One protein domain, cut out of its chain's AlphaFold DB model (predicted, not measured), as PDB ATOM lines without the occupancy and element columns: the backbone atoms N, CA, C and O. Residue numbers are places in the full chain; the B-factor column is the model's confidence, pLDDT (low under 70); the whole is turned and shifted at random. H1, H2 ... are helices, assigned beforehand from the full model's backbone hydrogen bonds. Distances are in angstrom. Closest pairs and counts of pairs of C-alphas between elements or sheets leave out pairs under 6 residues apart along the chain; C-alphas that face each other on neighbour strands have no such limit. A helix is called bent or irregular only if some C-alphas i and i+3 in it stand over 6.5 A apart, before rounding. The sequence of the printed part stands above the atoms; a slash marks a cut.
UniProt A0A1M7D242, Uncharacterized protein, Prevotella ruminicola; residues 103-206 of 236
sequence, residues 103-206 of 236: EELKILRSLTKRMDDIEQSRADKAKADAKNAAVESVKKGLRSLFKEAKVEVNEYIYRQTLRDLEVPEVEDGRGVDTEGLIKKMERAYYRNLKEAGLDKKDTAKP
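This is residues 103 to 206 of the 236 residues of an uncharacterized protein of Prevotella ruminicola (UniProt A0A1M7D242). Picture one long, straight helix, H1, whose first part, residues 103 to 126, sticks out as a free arm, while the rest of it enters a small head at the other end. In that head H3 crosses H1 at a steep angle, and the short helix H2 packs on H3; the long loop of residues 164 to 177 joins H2 to H3. The printed part has 104 residues with three named helices, in the order H1, H2, H3, and no named strand; the class is all helix. The whole is extended, with a radius of gyration of the C-alphas of 20.8 A, and its C-alphas span 76 by 25 by 18 A, the arm making much of the length.

Start with H1, residues 103 to 148, and pass its free stretch to reach residues 134 to 142, the part that touches H3, residues 178 to 195. Look there for Val 138 and Ile 182, the closest C-alphas of the two helices, 5.3 A apart. H1 and H3 run the same way at a steep tilt of 62 degrees, and H3 touches H1 with residues 178 to 186 alone. Go on to H2, residues 155 to 163, which touches residues 185 to 193 of H3; the closest C-alphas, of Thr 161 and Tyr 189, are 5.7 A apart. H2 and H3 run opposite ways at a steep tilt of 51 degrees. H1 and H2 are close but not clearly touching: their closest C-alphas, of Lys 139 and Leu 162, are 7.5 A apart. These two run opposite ways at a tilt of 36 degrees, only just steep. In H1, H2 and H3 every O i to N i+4 pair is within hydrogen-bond range.

Find C-alpha 103 at (3.142, 12.257, -48.842); from there H1 runs 67.4 A to C-alpha 148 at (-42.784, 27.996, -2.045), and it is not bent. After a short link of 6 residues, H2 takes up residues 155 to 163. Then find C-alpha 178 at (-37.039, 25.513, -19.311), where H3 begins; it runs 25.3 A to C-alpha 195 at (-48.243, 5.304, -8.940).

The two C-alphas farthest apart are those of Glu 103 and Lys 201, at 76.4 A. Without residues 103 to 126, which stand free, the body has 80 residues spanning 43 by 23 by 17 A. The printed part has no cut, and the link from H2 to H3, 14 residues, is long. The mean pLDDT of the printed part is 78.1; look for values under 70 at residues 169 to 175 and 198 to 206.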
ATOM      1  N   GLU A 103       3.200  12.340 -50.300       75.12
ATOM      2  CA  GLU A 103       3.142  12.257 -48.842       75.12
ATOM      3  C   GLU A 103       2.528  13.518 -48.230       75.12
ATOM      4  O   GLU A 103       1.801  13.409 -47.245       75.12
ATOM      5  N   GLU A 104       2.723  14.692 -48.843       74.94
ATOM      6  CA  GLU A 104       2.078  15.924 -48.391       74.94
ATOM      7  C   GLU A 104       0.552  15.849 -48.484       74.94
ATOM      8  O   GLU A 104      -0.122  16.261 -47.544       74.94
ATOM      9  N   LEU A 105      -0.012  15.267 -49.548       77.81
ATOM     10  CA  LEU A 105      -1.463  15.072 -49.673       77.81
ATOM     11  C   LEU A 105      -2.009  14.107 -48.613       77.81
ATOM     12  O   LEU A 105      -3.095  14.330 -48.070       77.81
ATOM     13  N   LYS A 106      -1.246  13.065 -48.262       78.62
ATOM     14  CA  LYS A 106      -1.613  12.130 -47.182       78.62
ATOM     15  C   LYS A 106      -1.577  12.812 -45.814       78.62
ATOM     16  O   LYS A 106      -2.496  12.629 -45.013       78.62
ATOM     17  N   ILE A 107      -0.549  13.622 -45.561       81.31
ATOM     18  CA  ILE A 107      -0.414  14.415 -44.334       81.31
ATOM     19  C   ILE A 107      -1.567  15.421 -44.232       81.31
ATOM     20  O   ILE A 107      -2.241  15.451 -43.202       81.31
ATOM     21  N   LEU A 108      -1.853  16.162 -45.306       81.75
ATOM     22  CA  LEU A 108      -2.950  17.131 -45.378       81.75
ATOM     23  C   LEU A 108      -4.303  16.482 -45.081       81.75
ATOM     24  O   LEU A 108      -4.993  16.942 -44.179       81.75
ATOM     25  N   ARG A 109      -4.651  15.359 -45.727       78.94
ATOM     26  CA  ARG A 109      -5.904  14.642 -45.411       78.94
ATOM     27  C   ARG A 109      -5.980  14.175 -43.967       78.94
ATOM     28  O   ARG A 109      -7.052  14.208 -43.369       78.94
ATOM     29  N   SER A 110      -4.862  13.715 -43.406       81.94
ATOM     30  CA  SER A 110      -4.826  13.280 -42.008       81.94
ATOM     31  C   SER A 110      -5.042  14.444 -41.037       81.94
ATOM     32  O   SER A 110      -5.696  14.259 -40.016       81.94
ATOM     33  N   LEU A 111      -4.538  15.637 -41.369       84.75
ATOM     34  CA  LEU A 111      -4.765  16.861 -40.605       84.75
ATOM     35  C   LEU A 111      -6.219  17.308 -40.717       84.75
ATOM     36  O   LEU A 111      -6.839  17.502 -39.680       84.75
ATOM     37  N   THR A 112      -6.779  17.376 -41.930       83.50
ATOM     38  CA  THR A 112      -8.194  17.725 -42.148       83.50
ATOM     39  C   THR A 112      -9.111  16.819 -41.338       83.50
ATOM     40  O   THR A 112      -9.885  17.309 -40.530       83.50
ATOM     41  N   LYS A 113      -8.923  15.496 -41.429       85.75
ATOM     42  CA  LYS A 113      -9.734  14.540 -40.669       85.75
ATOM     43  C   LYS A 113      -9.643  14.758 -39.154       85.75
ATOM     44  O   LYS A 113     -10.636  14.639 -38.451       85.75
ATOM     45  N   ARG A 114      -8.452  15.072 -38.636       78.88
ATOM     46  CA  ARG A 114      -8.276  15.346 -37.203       78.88
ATOM     47  C   ARG A 114      -8.885  16.683 -36.788       78.88
ATOM     48  O   ARG A 114      -9.312  16.786 -35.645       78.88
ATOM     49  N   MET A 115      -8.912  17.682 -37.670       79.38
ATOM     50  CA  MET A 115      -9.638  18.927 -37.410       79.38
ATOM     51  C   MET A 115     -11.144  18.667 -37.361       79.38
ATOM     52  O   MET A 115     -11.758  19.050 -36.372       79.38
ATOM     53  N   ASP A 116     -11.689  17.904 -38.314       82.94
ATOM     54  CA  ASP A 116     -13.100  17.489 -38.306       82.94
ATOM     55  C   ASP A 116     -13.452  16.733 -37.009       82.94
ATOM     56  O   ASP A 116     -14.443  17.042 -36.350       82.94
ATOM     57  N   ASP A 117     -12.603  15.792 -36.573       84.94
ATOM     58  CA  ASP A 117     -12.797  15.047 -35.320       84.94
ATOM     59  C   ASP A 117     -12.791  15.977 -34.081       84.94
ATOM     60  O   ASP A 117     -13.548  15.768 -33.126       84.94
ATOM     61  N   ILE A 118     -11.937  17.010 -34.070       75.62
ATOM     62  CA  ILE A 118     -11.865  18.000 -32.982       75.62
ATOM     63  C   ILE A 118     -13.102  18.901 -32.985       75.62
ATOM     64  O   ILE A 118     -13.663  19.152 -31.916       75.62
ATOM     65  N   GLU A 119     -13.525  19.386 -34.150       77.25
ATOM     66  CA  GLU A 119     -14.728  20.207 -34.303       77.25
ATOM     67  C   GLU A 119     -15.971  19.439 -33.860       77.25
ATOM     68  O   GLU A 119     -16.741  19.939 -33.037       77.25
ATOM     69  N   GLN A 120     -16.103  18.184 -34.291       79.38
ATOM     70  CA  GLN A 120     -17.183  17.300 -33.868       79.38
ATOM     71  C   GLN A 120     -17.167  17.091 -32.348       79.38
ATOM     72  O   GLN A 120     -18.190  17.250 -31.683       79.38
ATOM     73  N   SER A 121     -15.994  16.821 -31.762       76.44
ATOM     74  CA  SER A 121     -15.864  16.641 -30.312       76.44
ATOM     75  C   SER A 121     -16.224  17.903 -29.520       76.44
ATOM     76  O   SER A 121     -16.809  17.799 -28.438       76.44
ATOM     77  N   ARG A 122     -15.882  19.093 -30.027       73.56
ATOM     78  CA  ARG A 122     -16.269  20.370 -29.411       73.56
ATOM     79  C   ARG A 122     -17.771  20.605 -29.520       73.56
ATOM     80  O   ARG A 122     -18.383  20.971 -28.520       73.56
ATOM     81  N   ALA A 123     -18.367  20.334 -30.680       76.94
ATOM     82  CA  ALA A 123     -19.809  20.439 -30.880       76.94
ATOM     83  C   ALA A 123     -20.583  19.498 -29.941       76.94
ATOM     84  O   ALA A 123     -21.556  19.912 -29.311       76.94
ATOM     85  N   ASP A 124     -20.119  18.258 -29.778       77.75
ATOM     86  CA  ASP A 124     -20.731  17.284 -28.871       77.75
ATOM     87  C   ASP A 124     -20.621  17.714 -27.401       77.75
ATOM     88  O   ASP A 124     -21.585  17.578 -26.642       77.75
ATOM     89  N   LYS A 125     -19.479  18.289 -26.994       73.69
ATOM     90  CA  LYS A 125     -19.305  18.862 -25.650       73.69
ATOM     91  C   LYS A 125     -20.225  20.050 -25.411       73.69
ATOM     92  O   LYS A 125     -20.958  20.038 -24.432       73.69
ATOM     93  N   ALA A 126     -20.265  21.014 -26.329       73.88
ATOM     94  CA  ALA A 126     -21.148  22.173 -26.216       73.88
ATOM     95  C   ALA A 126     -22.625  21.751 -26.104       73.88
ATOM     96  O   ALA A 126     -23.369  22.279 -25.277       73.88
ATOM     97  N   LYS A 127     -23.046  20.732 -26.868       78.88
ATOM     98  CA  LYS A 127     -24.384  20.130 -26.743       78.88
ATOM     99  C   LYS A 127     -24.608  19.487 -25.373       78.88
ATOM    100  O   LYS A 127     -25.688  19.642 -24.802       78.88
ATOM    101  N   ALA A 128     -23.627  18.757 -24.843       80.62
ATOM    102  CA  ALA A 128     -23.719  18.138 -23.522       80.62
ATOM    103  C   ALA A 128     -23.791  19.187 -22.400       80.62
ATOM    104  O   ALA A 128     -24.625  19.065 -21.503       80.62
ATOM    105  N   ASP A 129     -22.984  20.241 -22.481       78.69
ATOM    106  CA  ASP A 129     -22.948  21.328 -21.503       78.69
ATOM    107  C   ASP A 129     -24.252  22.135 -21.518       78.69
ATOM    108  O   ASP A 129     -24.834  22.383 -20.462       78.69
ATOM    109  N   ALA A 130     -24.797  22.434 -22.703       78.44
ATOM    110  CA  ALA A 130     -26.108  23.066 -22.840       78.44
ATOM    111  C   ALA A 130     -27.238  22.196 -22.256       78.44
ATOM    112  O   ALA A 130     -28.112  22.701 -21.543       78.44
ATOM    113  N   LYS A 131     -27.209  20.876 -22.501       81.69
ATOM    114  CA  LYS A 131     -28.152  19.927 -21.883       81.69
ATOM    115  C   LYS A 131     -28.017  19.936 -20.357       81.69
ATOM    116  O   LYS A 131     -29.028  20.044 -19.668       81.69
ATOM    117  N   ASN A 132     -26.798  19.891 -19.823       84.69
ATOM    118  CA  ASN A 132     -26.545  19.923 -18.381       84.69
ATOM    119  C   ASN A 132     -27.033  21.228 -17.733       84.69
ATOM    120  O   ASN A 132     -27.691  21.190 -16.692       84.69
ATOM    121  N   ALA A 133     -26.780  22.374 -18.369       83.44
ATOM    122  CA  ALA A 133     -27.260  23.674 -17.907       83.44
ATOM    123  C   ALA A 133     -28.797  23.735 -17.871       83.44
ATOM    124  O   ALA A 133     -29.382  24.189 -16.883       83.44
ATOM    125  N   ALA A 134     -29.466  23.206 -18.902       83.19
ATOM    126  CA  ALA A 134     -30.923  23.103 -18.933       83.19
ATOM    127  C   ALA A 134     -31.461  22.194 -17.813       83.19
ATOM    128  O   ALA A 134     -32.409  22.574 -17.122       83.19
ATOM    129  N   VAL A 135     -30.840  21.033 -17.577       85.88
ATOM    130  CA  VAL A 135     -31.218  20.113 -16.488       85.88
ATOM    131  C   VAL A 135     -31.069  20.777 -15.117       85.88
ATOM    132  O   VAL A 135     -31.982  20.697 -14.292       85.88
ATOM    133  N   GLU A 136     -29.952  21.461 -14.854       86.81
ATOM    134  CA  GLU A 136     -29.743  22.158 -13.579       86.81
ATOM    135  C   GLU A 136     -30.721  23.328 -13.397       86.81
ATOM    136  O   GLU A 136     -31.232  23.528 -12.292       86.81
ATOM    137  N   SER A 137     -31.063  24.048 -14.471       84.75
ATOM    138  CA  SER A 137     -32.112  25.077 -14.446       84.75
ATOM    139  C   SER A 137     -33.477  24.487 -14.071       84.75
ATOM    140  O   SER A 137     -34.121  24.955 -13.127       84.75
ATOM    141  N   VAL A 138     -33.878  23.381 -14.709       86.81
ATOM    142  CA  VAL A 138     -35.135  22.674 -14.401       86.81
ATOM    143  C   VAL A 138     -35.156  22.177 -12.954       86.81
ATOM    144  O   VAL A 138     -36.152  22.342 -12.249       86.81
ATOM    145  N   LYS A 139     -34.049  21.614 -12.468       88.75
ATOM    146  CA  LYS A 139     -33.902  21.129 -11.088       88.75
ATOM    147  C   LYS A 139     -34.011  22.260 -10.063       88.75
ATOM    148  O   LYS A 139     -34.683  22.089  -9.042       88.75
ATOM    149  N   LYS A 140     -33.378  23.410 -10.311       88.25
ATOM    150  CA  LYS A 140     -33.497  24.600  -9.451       88.25
ATOM    151  C   LYS A 140     -34.933  25.130  -9.445       88.25
ATOM    152  O   LYS A 140     -35.488  25.339  -8.365       88.25
ATOM    153  N   GLY A 141     -35.548  25.268 -10.620       85.00
ATOM    154  CA  GLY A 141     -36.932  25.726 -10.764       85.00
ATOM    155  C   GLY A 141     -37.923  24.823 -10.031       85.00
ATOM    156  O   GLY A 141     -38.711  25.293  -9.212       85.00
ATOM    157  N   LEU A 142     -37.818  23.506 -10.225       86.44
ATOM    158  CA  LEU A 142     -38.704  22.531  -9.595       86.44
ATOM    159  C   LEU A 142     -38.561  22.512  -8.059       86.44
ATOM    160  O   LEU A 142     -39.566  22.484  -7.347       86.44
ATOM    161  N   ARG A 143     -37.334  22.605  -7.518       86.81
ATOM    162  CA  ARG A 143     -37.127  22.745  -6.061       86.81
ATOM    163  C   ARG A 143     -37.695  24.051  -5.512       86.81
ATOM    164  O   ARG A 143     -38.261  24.038  -4.419       86.81
ATOM    165  N   SER A 144     -37.548  25.157  -6.242       85.88
ATOM    166  CA  SER A 144     -38.108  26.452  -5.843       85.88
ATOM    167  C   SER A 144     -39.631  26.376  -5.715       85.88
ATOM    168  O   SER A 144     -40.187  26.749  -4.680       85.88
ATOM    169  N   LEU A 145     -40.289  25.768  -6.708       83.62
ATOM    170  CA  LEU A 145     -41.736  25.566  -6.717       83.62
ATOM    171  C   LEU A 145     -42.219  24.753  -5.512       83.62
ATOM    172  O   LEU A 145     -43.143  25.167  -4.810       83.62
ATOM    173  N   PHE A 146     -41.570  23.624  -5.215       83.94
ATOM    174  CA  PHE A 146     -41.948  22.814  -4.055       83.94
ATOM    175  C   PHE A 146     -41.725  23.539  -2.724       83.94
ATOM    176  O   PHE A 146     -42.559  23.431  -1.819       83.94
ATOM    177  N   LYS A 147     -40.637  24.313  -2.609       85.56
ATOM    178  CA  LYS A 147     -40.328  25.101  -1.411       85.56
ATOM    179  C   LYS A 147     -41.376  26.187  -1.164       85.56
ATOM    180  O   LYS A 147     -41.854  26.308  -0.037       85.56
ATOM    181  N   GLU A 148     -41.763  26.947  -2.188       83.31
ATOM    182  CA  GLU A 148     -42.784  27.996  -2.045       83.31
ATOM    183  C   GLU A 148     -44.162  27.408  -1.724       83.31
ATOM    184  O   GLU A 148     -44.879  27.913  -0.857       83.31
ATOM    185  N   ALA A 149     -44.502  26.277  -2.342       77.19
ATOM    186  CA  ALA A 149     -45.750  25.580  -2.071       77.19
ATOM    187  C   ALA A 149     -45.779  24.833  -0.726       77.19
ATOM    188  O   ALA A 149     -46.828  24.296  -0.354       77.19
ATOM    189  N   LYS A 150     -44.653  24.805   0.008       80.31
ATOM    190  CA  LYS A 150     -44.469  24.066   1.268       80.31
ATOM    191  C   LYS A 150     -44.840  22.583   1.128       80.31
ATOM    192  O   LYS A 150     -45.474  22.011   2.014       80.31
ATOM    193  N   VAL A 151     -44.481  21.981  -0.007       77.94
ATOM    194  CA  VAL A 151     -44.702  20.557  -0.288       77.94
ATOM    195  C   VAL A 151     -43.466  19.778   0.146       77.94
ATOM    196  O   VAL A 151     -42.351  20.089  -0.266       77.94
ATOM    197  N   GLU A 152     -43.663  18.753   0.972       80.94
ATOM    198  CA  GLU A 152     -42.599  17.810   1.310       80.94
ATOM    199  C   GLU A 152     -42.266  16.960   0.075       80.94
ATOM    200  O   GLU A 152     -43.118  16.248  -0.464       80.94
ATOM    201  N   VAL A 153     -41.029  17.078  -0.410       81.69
ATOM    202  CA  VAL A 153     -40.576  16.387  -1.619       81.69
ATOM    203  C   VAL A 153     -40.045  15.010  -1.252       81.69
ATOM    204  O   VAL A 153     -39.109  14.877  -0.466       81.69
ATOM    205  N   ASN A 154     -40.593  13.971  -1.877       86.75
ATOM    206  CA  ASN A 154     -40.008  12.644  -1.821       86.75
ATOM    207  C   ASN A 154     -38.780  12.597  -2.742       86.75
ATOM    208  O   ASN A 154     -38.912  12.570  -3.966       86.75
ATOM    209  N   GLU A 155     -37.584  12.561  -2.154       86.31
ATOM    210  CA  GLU A 155     -36.311  12.585  -2.888       86.31
ATOM    211  C   GLU A 155     -36.113  11.381  -3.827       86.31
ATOM    212  O   GLU A 155     -35.421  11.493  -4.839       86.31
ATOM    213  N   TYR A 156     -36.723  10.225  -3.539       85.75
ATOM    214  CA  TYR A 156     -36.652   9.066  -4.433       85.75
ATOM    215  C   TYR A 156     -37.462   9.306  -5.710       85.75
ATOM    216  O   TYR A 156     -36.920   9.189  -6.810       85.75
ATOM    217  N   ILE A 157     -38.722   9.727  -5.562       83.88
ATOM    218  CA  ILE A 157     -39.595  10.058  -6.695       83.88
ATOM    219  C   ILE A 157     -39.036  11.256  -7.465       83.88
ATOM    220  O   ILE A 157     -38.994  11.227  -8.688       83.88
ATOM    221  N   TYR A 158     -38.512  12.263  -6.769       86.25
ATOM    222  CA  TYR A 158     -37.864  13.423  -7.374       86.25
ATOM    223  C   TYR A 158     -36.677  13.030  -8.263       86.25
ATOM    224  O   TYR A 158     -36.630  13.401  -9.436       86.25
ATOM    225  N   ARG A 159     -35.743  12.216  -7.751       86.94
ATOM    226  CA  ARG A 159     -34.609  11.728  -8.552       86.94
ATOM    227  C   ARG A 159     -35.054  10.889  -9.741       86.94
ATOM    228  O   ARG A 159     -34.476  11.043 -10.809       86.94
ATOM    229  N   GLN A 160     -36.052  10.025  -9.558       87.06
ATOM    230  CA  GLN A 160     -36.586   9.225 -10.657       87.06
ATOM    231  C   GLN A 160     -37.187  10.125 -11.731       87.06
ATOM    232  O   GLN A 160     -36.857   9.978 -12.897       87.06
ATOM    233  N   THR A 161     -37.979  11.120 -11.329       84.12
ATOM    234  CA  THR A 161     -38.597  12.042 -12.281       84.12
ATOM    235  C   THR A 161     -37.534  12.775 -13.072       84.12
ATOM    236  O   THR A 161     -37.584  12.715 -14.285       84.12
ATOM    237  N   LEU A 162     -36.510  13.349 -12.428       86.00
ATOM    238  CA  LEU A 162     -35.411  14.024 -13.125       86.00
ATOM    239  C   LEU A 162     -34.640  13.124 -14.100       86.00
ATOM    240  O   LEU A 162     -34.086  13.645 -15.059       86.00
ATOM    241  N   ARG A 163     -34.585  11.804 -13.876       86.12
ATOM    242  CA  ARG A 163     -33.984  10.870 -14.846       86.12
ATOM    243  C   ARG A 163     -34.818  10.732 -16.113       86.12
ATOM    244  O   ARG A 163     -34.245  10.525 -17.172       86.12
ATOM    245  N   ASP A 164     -36.131  10.892 -15.997       84.81
ATOM    246  CA  ASP A 164     -37.071  10.868 -17.118       84.81
ATOM    247  C   ASP A 164     -37.150  12.243 -17.836       84.81
ATOM    248  O   ASP A 164     -37.987  12.437 -18.719       84.81
ATOM    249  N   LEU A 165     -36.314  13.228 -17.454       85.06
ATOM    250  CA  LEU A 165     -36.244  14.534 -18.116       85.06
ATOM    251  C   LEU A 165     -35.559  14.406 -19.479       85.06
ATOM    252  O   LEU A 165     -34.338  14.310 -19.578       85.06
ATOM    253  N   GLU A 166     -36.352  14.510 -20.536       82.75
ATOM    254  CA  GLU A 166     -35.848  14.654 -21.898       82.75
ATOM    255  C   GLU A 166     -35.690  16.140 -22.245       82.75
ATOM    256  O   GLU A 166     -36.675  16.878 -22.361       82.75
ATOM    257  N   VAL A 167     -34.441  16.589 -22.403       80.12
ATOM    258  CA  VAL A 167     -34.131  17.936 -22.905       80.12
ATOM    259  C   VAL A 167     -34.118  17.888 -24.437       80.12
ATOM    260  O   VAL A 167     -33.264  17.194 -24.996       80.12
ATOM    261  N   PRO A 168     -35.039  18.587 -25.126       77.00
ATOM    262  CA  PRO A 168     -35.065  18.605 -26.584       77.00
ATOM    263  C   PRO A 168     -33.783  19.231 -27.141       77.00
ATOM    264  O   PRO A 168     -33.262  20.197 -26.580       77.00
ATOM    265  N   GLU A 169     -33.288  18.688 -28.255       66.12
ATOM    266  CA  GLU A 169     -32.207  19.327 -29.002       66.12
ATOM    267  C   GLU A 169     -32.749  20.595 -29.661       66.12
ATOM    268  O   GLU A 169     -33.765  20.581 -30.354       66.12
ATOM    269  N   VAL A 170     -32.105  21.720 -29.369       64.25
ATOM    270  CA  VAL A 170     -32.474  23.010 -29.942       64.25
ATOM    271  C   VAL A 170     -31.834  23.104 -31.321       64.25
ATOM    272  O   VAL A 170     -30.638  23.354 -31.426       64.25
ATOM    273  N   GLU A 171     -32.626  22.898 -32.370       56.19
ATOM    274  CA  GLU A 171     -32.159  22.997 -33.763       56.19
ATOM    275  C   GLU A 171     -32.276  24.429 -34.337       56.19
ATOM    276  O   GLU A 171     -31.554  24.774 -35.266       56.19
ATOM    277  N   ASP A 172     -33.094  25.309 -33.737       53.78
ATOM    278  CA  ASP A 172     -33.504  26.594 -34.349       53.78
ATOM    279  C   ASP A 172     -33.026  27.867 -33.613       53.78
ATOM    280  O   ASP A 172     -33.664  28.918 -33.708       53.78
ATOM    281  N   GLY A 173     -31.984  27.801 -32.778       52.47
ATOM    282  CA  GLY A 173     -31.520  28.970 -31.999       52.47
ATOM    283  C   GLY A 173     -32.528  29.509 -30.964       52.47
ATOM    284  O   GLY A 173     -32.289  30.528 -30.320       52.47
ATOM    285  N   ARG A 174     -33.659  28.821 -30.768       57.62
ATOM    286  CA  ARG A 174     -34.632  29.094 -29.706       57.62
ATOM    287  C   ARG A 174     -34.185  28.376 -28.443       57.62
ATOM    288  O   ARG A 174     -34.237  27.154 -28.410       57.62
ATOM    289  N   GLY A 175     -33.757  29.116 -27.419       63.06
ATOM    290  CA  GLY A 175     -33.337  28.537 -26.139       63.06
ATOM    291  C   GLY A 175     -34.307  27.466 -25.620       63.06
ATOM    292  O   GLY A 175     -35.511  27.525 -25.882       63.06
ATOM    293  N   VAL A 176     -33.776  26.469 -24.907       72.69
ATOM    294  CA  VAL A 176     -34.582  25.387 -24.322       72.69
ATOM    295  C   VAL A 176     -35.713  26.001 -23.492       72.69
ATOM    296  O   VAL A 176     -35.449  26.814 -22.609       72.69
ATOM    297  N   ASP A 177     -36.961  25.597 -23.751       79.62
ATOM    298  CA  ASP A 177     -38.129  26.000 -22.954       79.62
ATOM    299  C   ASP A 177     -38.063  25.356 -21.559       79.62
ATOM    300  O   ASP A 177     -38.657  24.309 -21.280       79.62
ATOM    301  N   THR A 178     -37.270  25.968 -20.682       80.81
ATOM    302  CA  THR A 178     -37.039  25.513 -19.311       80.81
ATOM    303  C   THR A 178     -38.328  25.536 -18.494       80.81
ATOM    304  O   THR A 178     -38.571  24.606 -17.726       80.81
ATOM    305  N   GLU A 179     -39.201  26.525 -18.700       80.06
ATOM    306  CA  GLU A 179     -40.490  26.643 -18.007       80.06
ATOM    307  C   GLU A 179     -41.449  25.503 -18.384       80.06
ATOM    308  O   GLU A 179     -42.045  24.853 -17.514       80.06
ATOM    309  N   GLY A 180     -41.559  25.192 -19.679       82.12
ATOM    310  CA  GLY A 180     -42.340  24.063 -20.174       82.12
ATOM    311  C   GLY A 180     -41.811  22.715 -19.680       82.12
ATOM    312  O   GLY A 180     -42.604  21.829 -19.329       82.12
ATOM    313  N   LEU A 181     -40.486  22.559 -19.594       84.81
ATOM    314  CA  LEU A 181     -39.856  21.375 -19.008       84.81
ATOM    315  C   LEU A 181     -40.173  21.250 -17.514       84.81
ATOM    316  O   LEU A 181     -40.662  20.199 -17.106       84.81
ATOM    317  N   ILE A 182     -40.012  22.311 -16.716       85.19
ATOM    318  CA  ILE A 182     -40.344  22.310 -15.277       85.19
ATOM    319  C   ILE A 182     -41.780  21.819 -15.047       85.19
ATOM    320  O   ILE A 182     -42.017  20.945 -14.212       85.19
ATOM    321  N   LYS A 183     -42.735  22.296 -15.850       82.19
ATOM    322  CA  LYS A 183     -44.145  21.887 -15.776       82.19
ATOM    323  C   LYS A 183     -44.378  20.417 -16.132       82.19
ATOM    324  O   LYS A 183     -45.205  19.741 -15.511       82.19
ATOM    325  N   LYS A 184     -43.691  19.905 -17.158       85.81
ATOM    326  CA  LYS A 184     -43.740  18.474 -17.503       85.81
ATOM    327  C   LYS A 184     -43.211  17.631 -16.342       85.81
ATOM    328  O   LYS A 184     -43.858  16.650 -15.977       85.81
ATOM    329  N   MET A 185     -42.114  18.065 -15.723       85.56
ATOM    330  CA  MET A 185     -41.484  17.370 -14.600       85.56
ATOM    331  C   MET A 185     -42.325  17.400 -13.328       85.56
ATOM    332  O   MET A 185     -42.458  16.375 -12.667       85.56
ATOM    333  N   GLU A 186     -42.970  18.522 -13.016       84.00
ATOM    334  CA  GLU A 186     -43.917  18.617 -11.900       84.00
ATOM    335  C   GLU A 186     -45.063  17.602 -12.059       84.00
ATOM    336  O   GLU A 186     -45.407  16.863 -11.134       84.00
ATOM    337  N   ARG A 187     -45.637  17.506 -13.264       83.69
ATOM    338  CA  ARG A 187     -46.698  16.531 -13.559       83.69
ATOM    339  C   ARG A 187     -46.205  15.091 -13.473       83.69
ATOM    340  O   ARG A 187     -46.951  14.238 -12.991       83.69
ATOM    341  N   ALA A 188     -44.993  14.821 -13.953       84.75
ATOM    342  CA  ALA A 188     -44.366  13.510 -13.833       84.75
ATOM    343  C   ALA A 188     -44.149  13.145 -12.360       84.75
ATOM    344  O   ALA A 188     -44.484  12.038 -11.951       84.75
ATOM    345  N   TYR A 189     -43.713  14.099 -11.534       85.44
ATOM    346  CA  TYR A 189     -43.538  13.901 -10.099       85.44
ATOM    347  C   TYR A 189     -44.817  13.456  -9.402       85.44
ATOM    348  O   TYR A 189     -44.818  12.429  -8.726       85.44
ATOM    349  N   TYR A 190     -45.934  14.145  -9.626       79.44
ATOM    350  CA  TYR A 190     -47.207  13.740  -9.029       79.44
ATOM    351  C   TYR A 190     -47.765  12.437  -9.596       79.44
ATOM    352  O   TYR A 190     -48.399  11.675  -8.866       79.44
ATOM    353  N   ARG A 191     -47.525  12.153 -10.880       83.88
ATOM    354  CA  ARG A 191     -47.884  10.863 -11.476       83.88
ATOM    355  C   ARG A 191     -47.133   9.726 -10.787       83.88
ATOM    356  O   ARG A 191     -47.775   8.801 -10.306       83.88
ATOM    357  N   ASN A 192     -45.818   9.859 -10.648       81.31
ATOM    358  CA  ASN A 192     -44.963   8.855 -10.024       81.31
ATOM    359  C   ASN A 192     -45.260   8.722  -8.521       81.31
ATOM    360  O   ASN A 192     -45.240   7.621  -7.979       81.31
ATOM    361  N   LEU A 193     -45.610   9.821  -7.842       81.50
ATOM    362  CA  LEU A 193     -46.054   9.799  -6.445       81.50
ATOM    363  C   LEU A 193     -47.365   9.010  -6.277       81.50
ATOM    364  O   LEU A 193     -47.500   8.220  -5.340       81.50
ATOM    365  N   LYS A 194     -48.314   9.198  -7.204       81.75
ATOM    366  CA  LYS A 194     -49.592   8.479  -7.233       81.75
ATOM    367  C   LYS A 194     -49.406   6.999  -7.569       81.75
ATOM    368  O   LYS A 194     -50.004   6.155  -6.909       81.75
ATOM    369  N   GLU A 195     -48.582   6.684  -8.563       79.38
ATOM    370  CA  GLU A 195     -48.243   5.304  -8.940       79.38
ATOM    371  C   GLU A 195     -47.542   4.558  -7.802       79.38
ATOM    372  O   GLU A 195     -47.832   3.389  -7.561       79.38
ATOM    373  N   ALA A 196     -46.696   5.248  -7.035       76.44
ATOM    374  CA  ALA A 196     -46.050   4.693  -5.851       76.44
ATOM    375  C   ALA A 196     -46.999   4.513  -4.646       76.44
ATOM    376  O   ALA A 196     -46.565   4.033  -3.601       76.44
ATOM    377  N   GLY A 197     -48.271   4.923  -4.746       70.62
ATOM    378  CA  GLY A 197     -49.227   4.868  -3.633       70.62
ATOM    379  C   GLY A 197     -48.880   5.809  -2.473       70.62
ATOM    380  O   GLY A 197     -49.366   5.620  -1.360       70.62
ATOM    381  N   LEU A 198     -48.034   6.816  -2.720       69.25
ATOM    382  CA  LEU A 198     -47.541   7.781  -1.729       69.25
ATOM    383  C   LEU A 198     -48.326   9.104  -1.736       69.25
ATOM    384  O   LEU A 198     -47.942  10.048  -1.044       69.25
ATOM    385  N   ASP A 199     -49.420   9.169  -2.500       65.56
ATOM    386  CA  ASP A 199     -50.435  10.224  -2.436       65.56
ATOM    387  C   ASP A 199     -51.053  10.228  -1.027       65.56
ATOM    388  O   ASP A 199     -51.977   9.475  -0.708       65.56
ATOM    389  N   LYS A 200     -50.490  11.045  -0.133       56.22
ATOM    390  CA  LYS A 200     -51.175  11.420   1.104       56.22
ATOM    391  C   LYS A 200     -52.269  12.415   0.716       56.22
ATOM    392  O   LYS A 200     -52.021  13.303  -0.091       56.22
ATOM    393  N   LYS A 201     -53.429  12.352   1.381       52.12
ATOM    394  CA  LYS A 201     -54.618  13.209   1.157       52.12
ATOM    395  C   LYS A 201     -54.369  14.735   1.073       52.12
ATOM    396  O   LYS A 201     -55.267  15.448   0.636       52.12
ATOM    397  N   ASP A 202     -53.179  15.221   1.435       48.41
ATOM    398  CA  ASP A 202     -52.773  16.632   1.414       48.41
ATOM    399  C   ASP A 202     -51.716  16.989   0.344       48.41
ATOM    400  O   ASP A 202     -51.346  18.160   0.209       48.41
ATOM    401  N   THR A 203     -51.218  16.029  -0.448       50.09
ATOM    402  CA  THR A 203     -50.284  16.315  -1.550       50.09
ATOM    403  C   THR A 203     -51.046  16.768  -2.792       50.09
ATOM    404  O   THR A 203     -51.725  15.997  -3.459       50.09
ATOM    405  N   ALA A 204     -50.952  18.072  -3.045       50.38
ATOM    406  CA  ALA A 204     -51.553  18.831  -4.134       50.38
ATOM    407  C   ALA A 204     -51.758  18.050  -5.447       50.38
ATOM    408  O   ALA A 204     -50.838  17.452  -5.997       50.38
ATOM    409  N   LYS A 205     -52.979  18.128  -5.988       55.78
ATOM    410  CA  LYS A 205     -53.319  17.613  -7.320       55.78
ATOM    411  C   LYS A 205     -52.379  18.207  -8.387       55.78
ATOM    412  O   LYS A 205     -52.066  19.398  -8.300       55.78
ATOM    413  N   PRO A 206     -51.988  17.426  -9.413       52.38
ATOM    414  CA  PRO A 206     -51.150  17.920 -10.503       52.38
ATOM    415  C   PRO A 206     -51.808  19.102 -11.222       52.38
ATOM    416  O   PRO A 206     -53.031  19.145 -11.365       52.38
TER     417      PRO A 206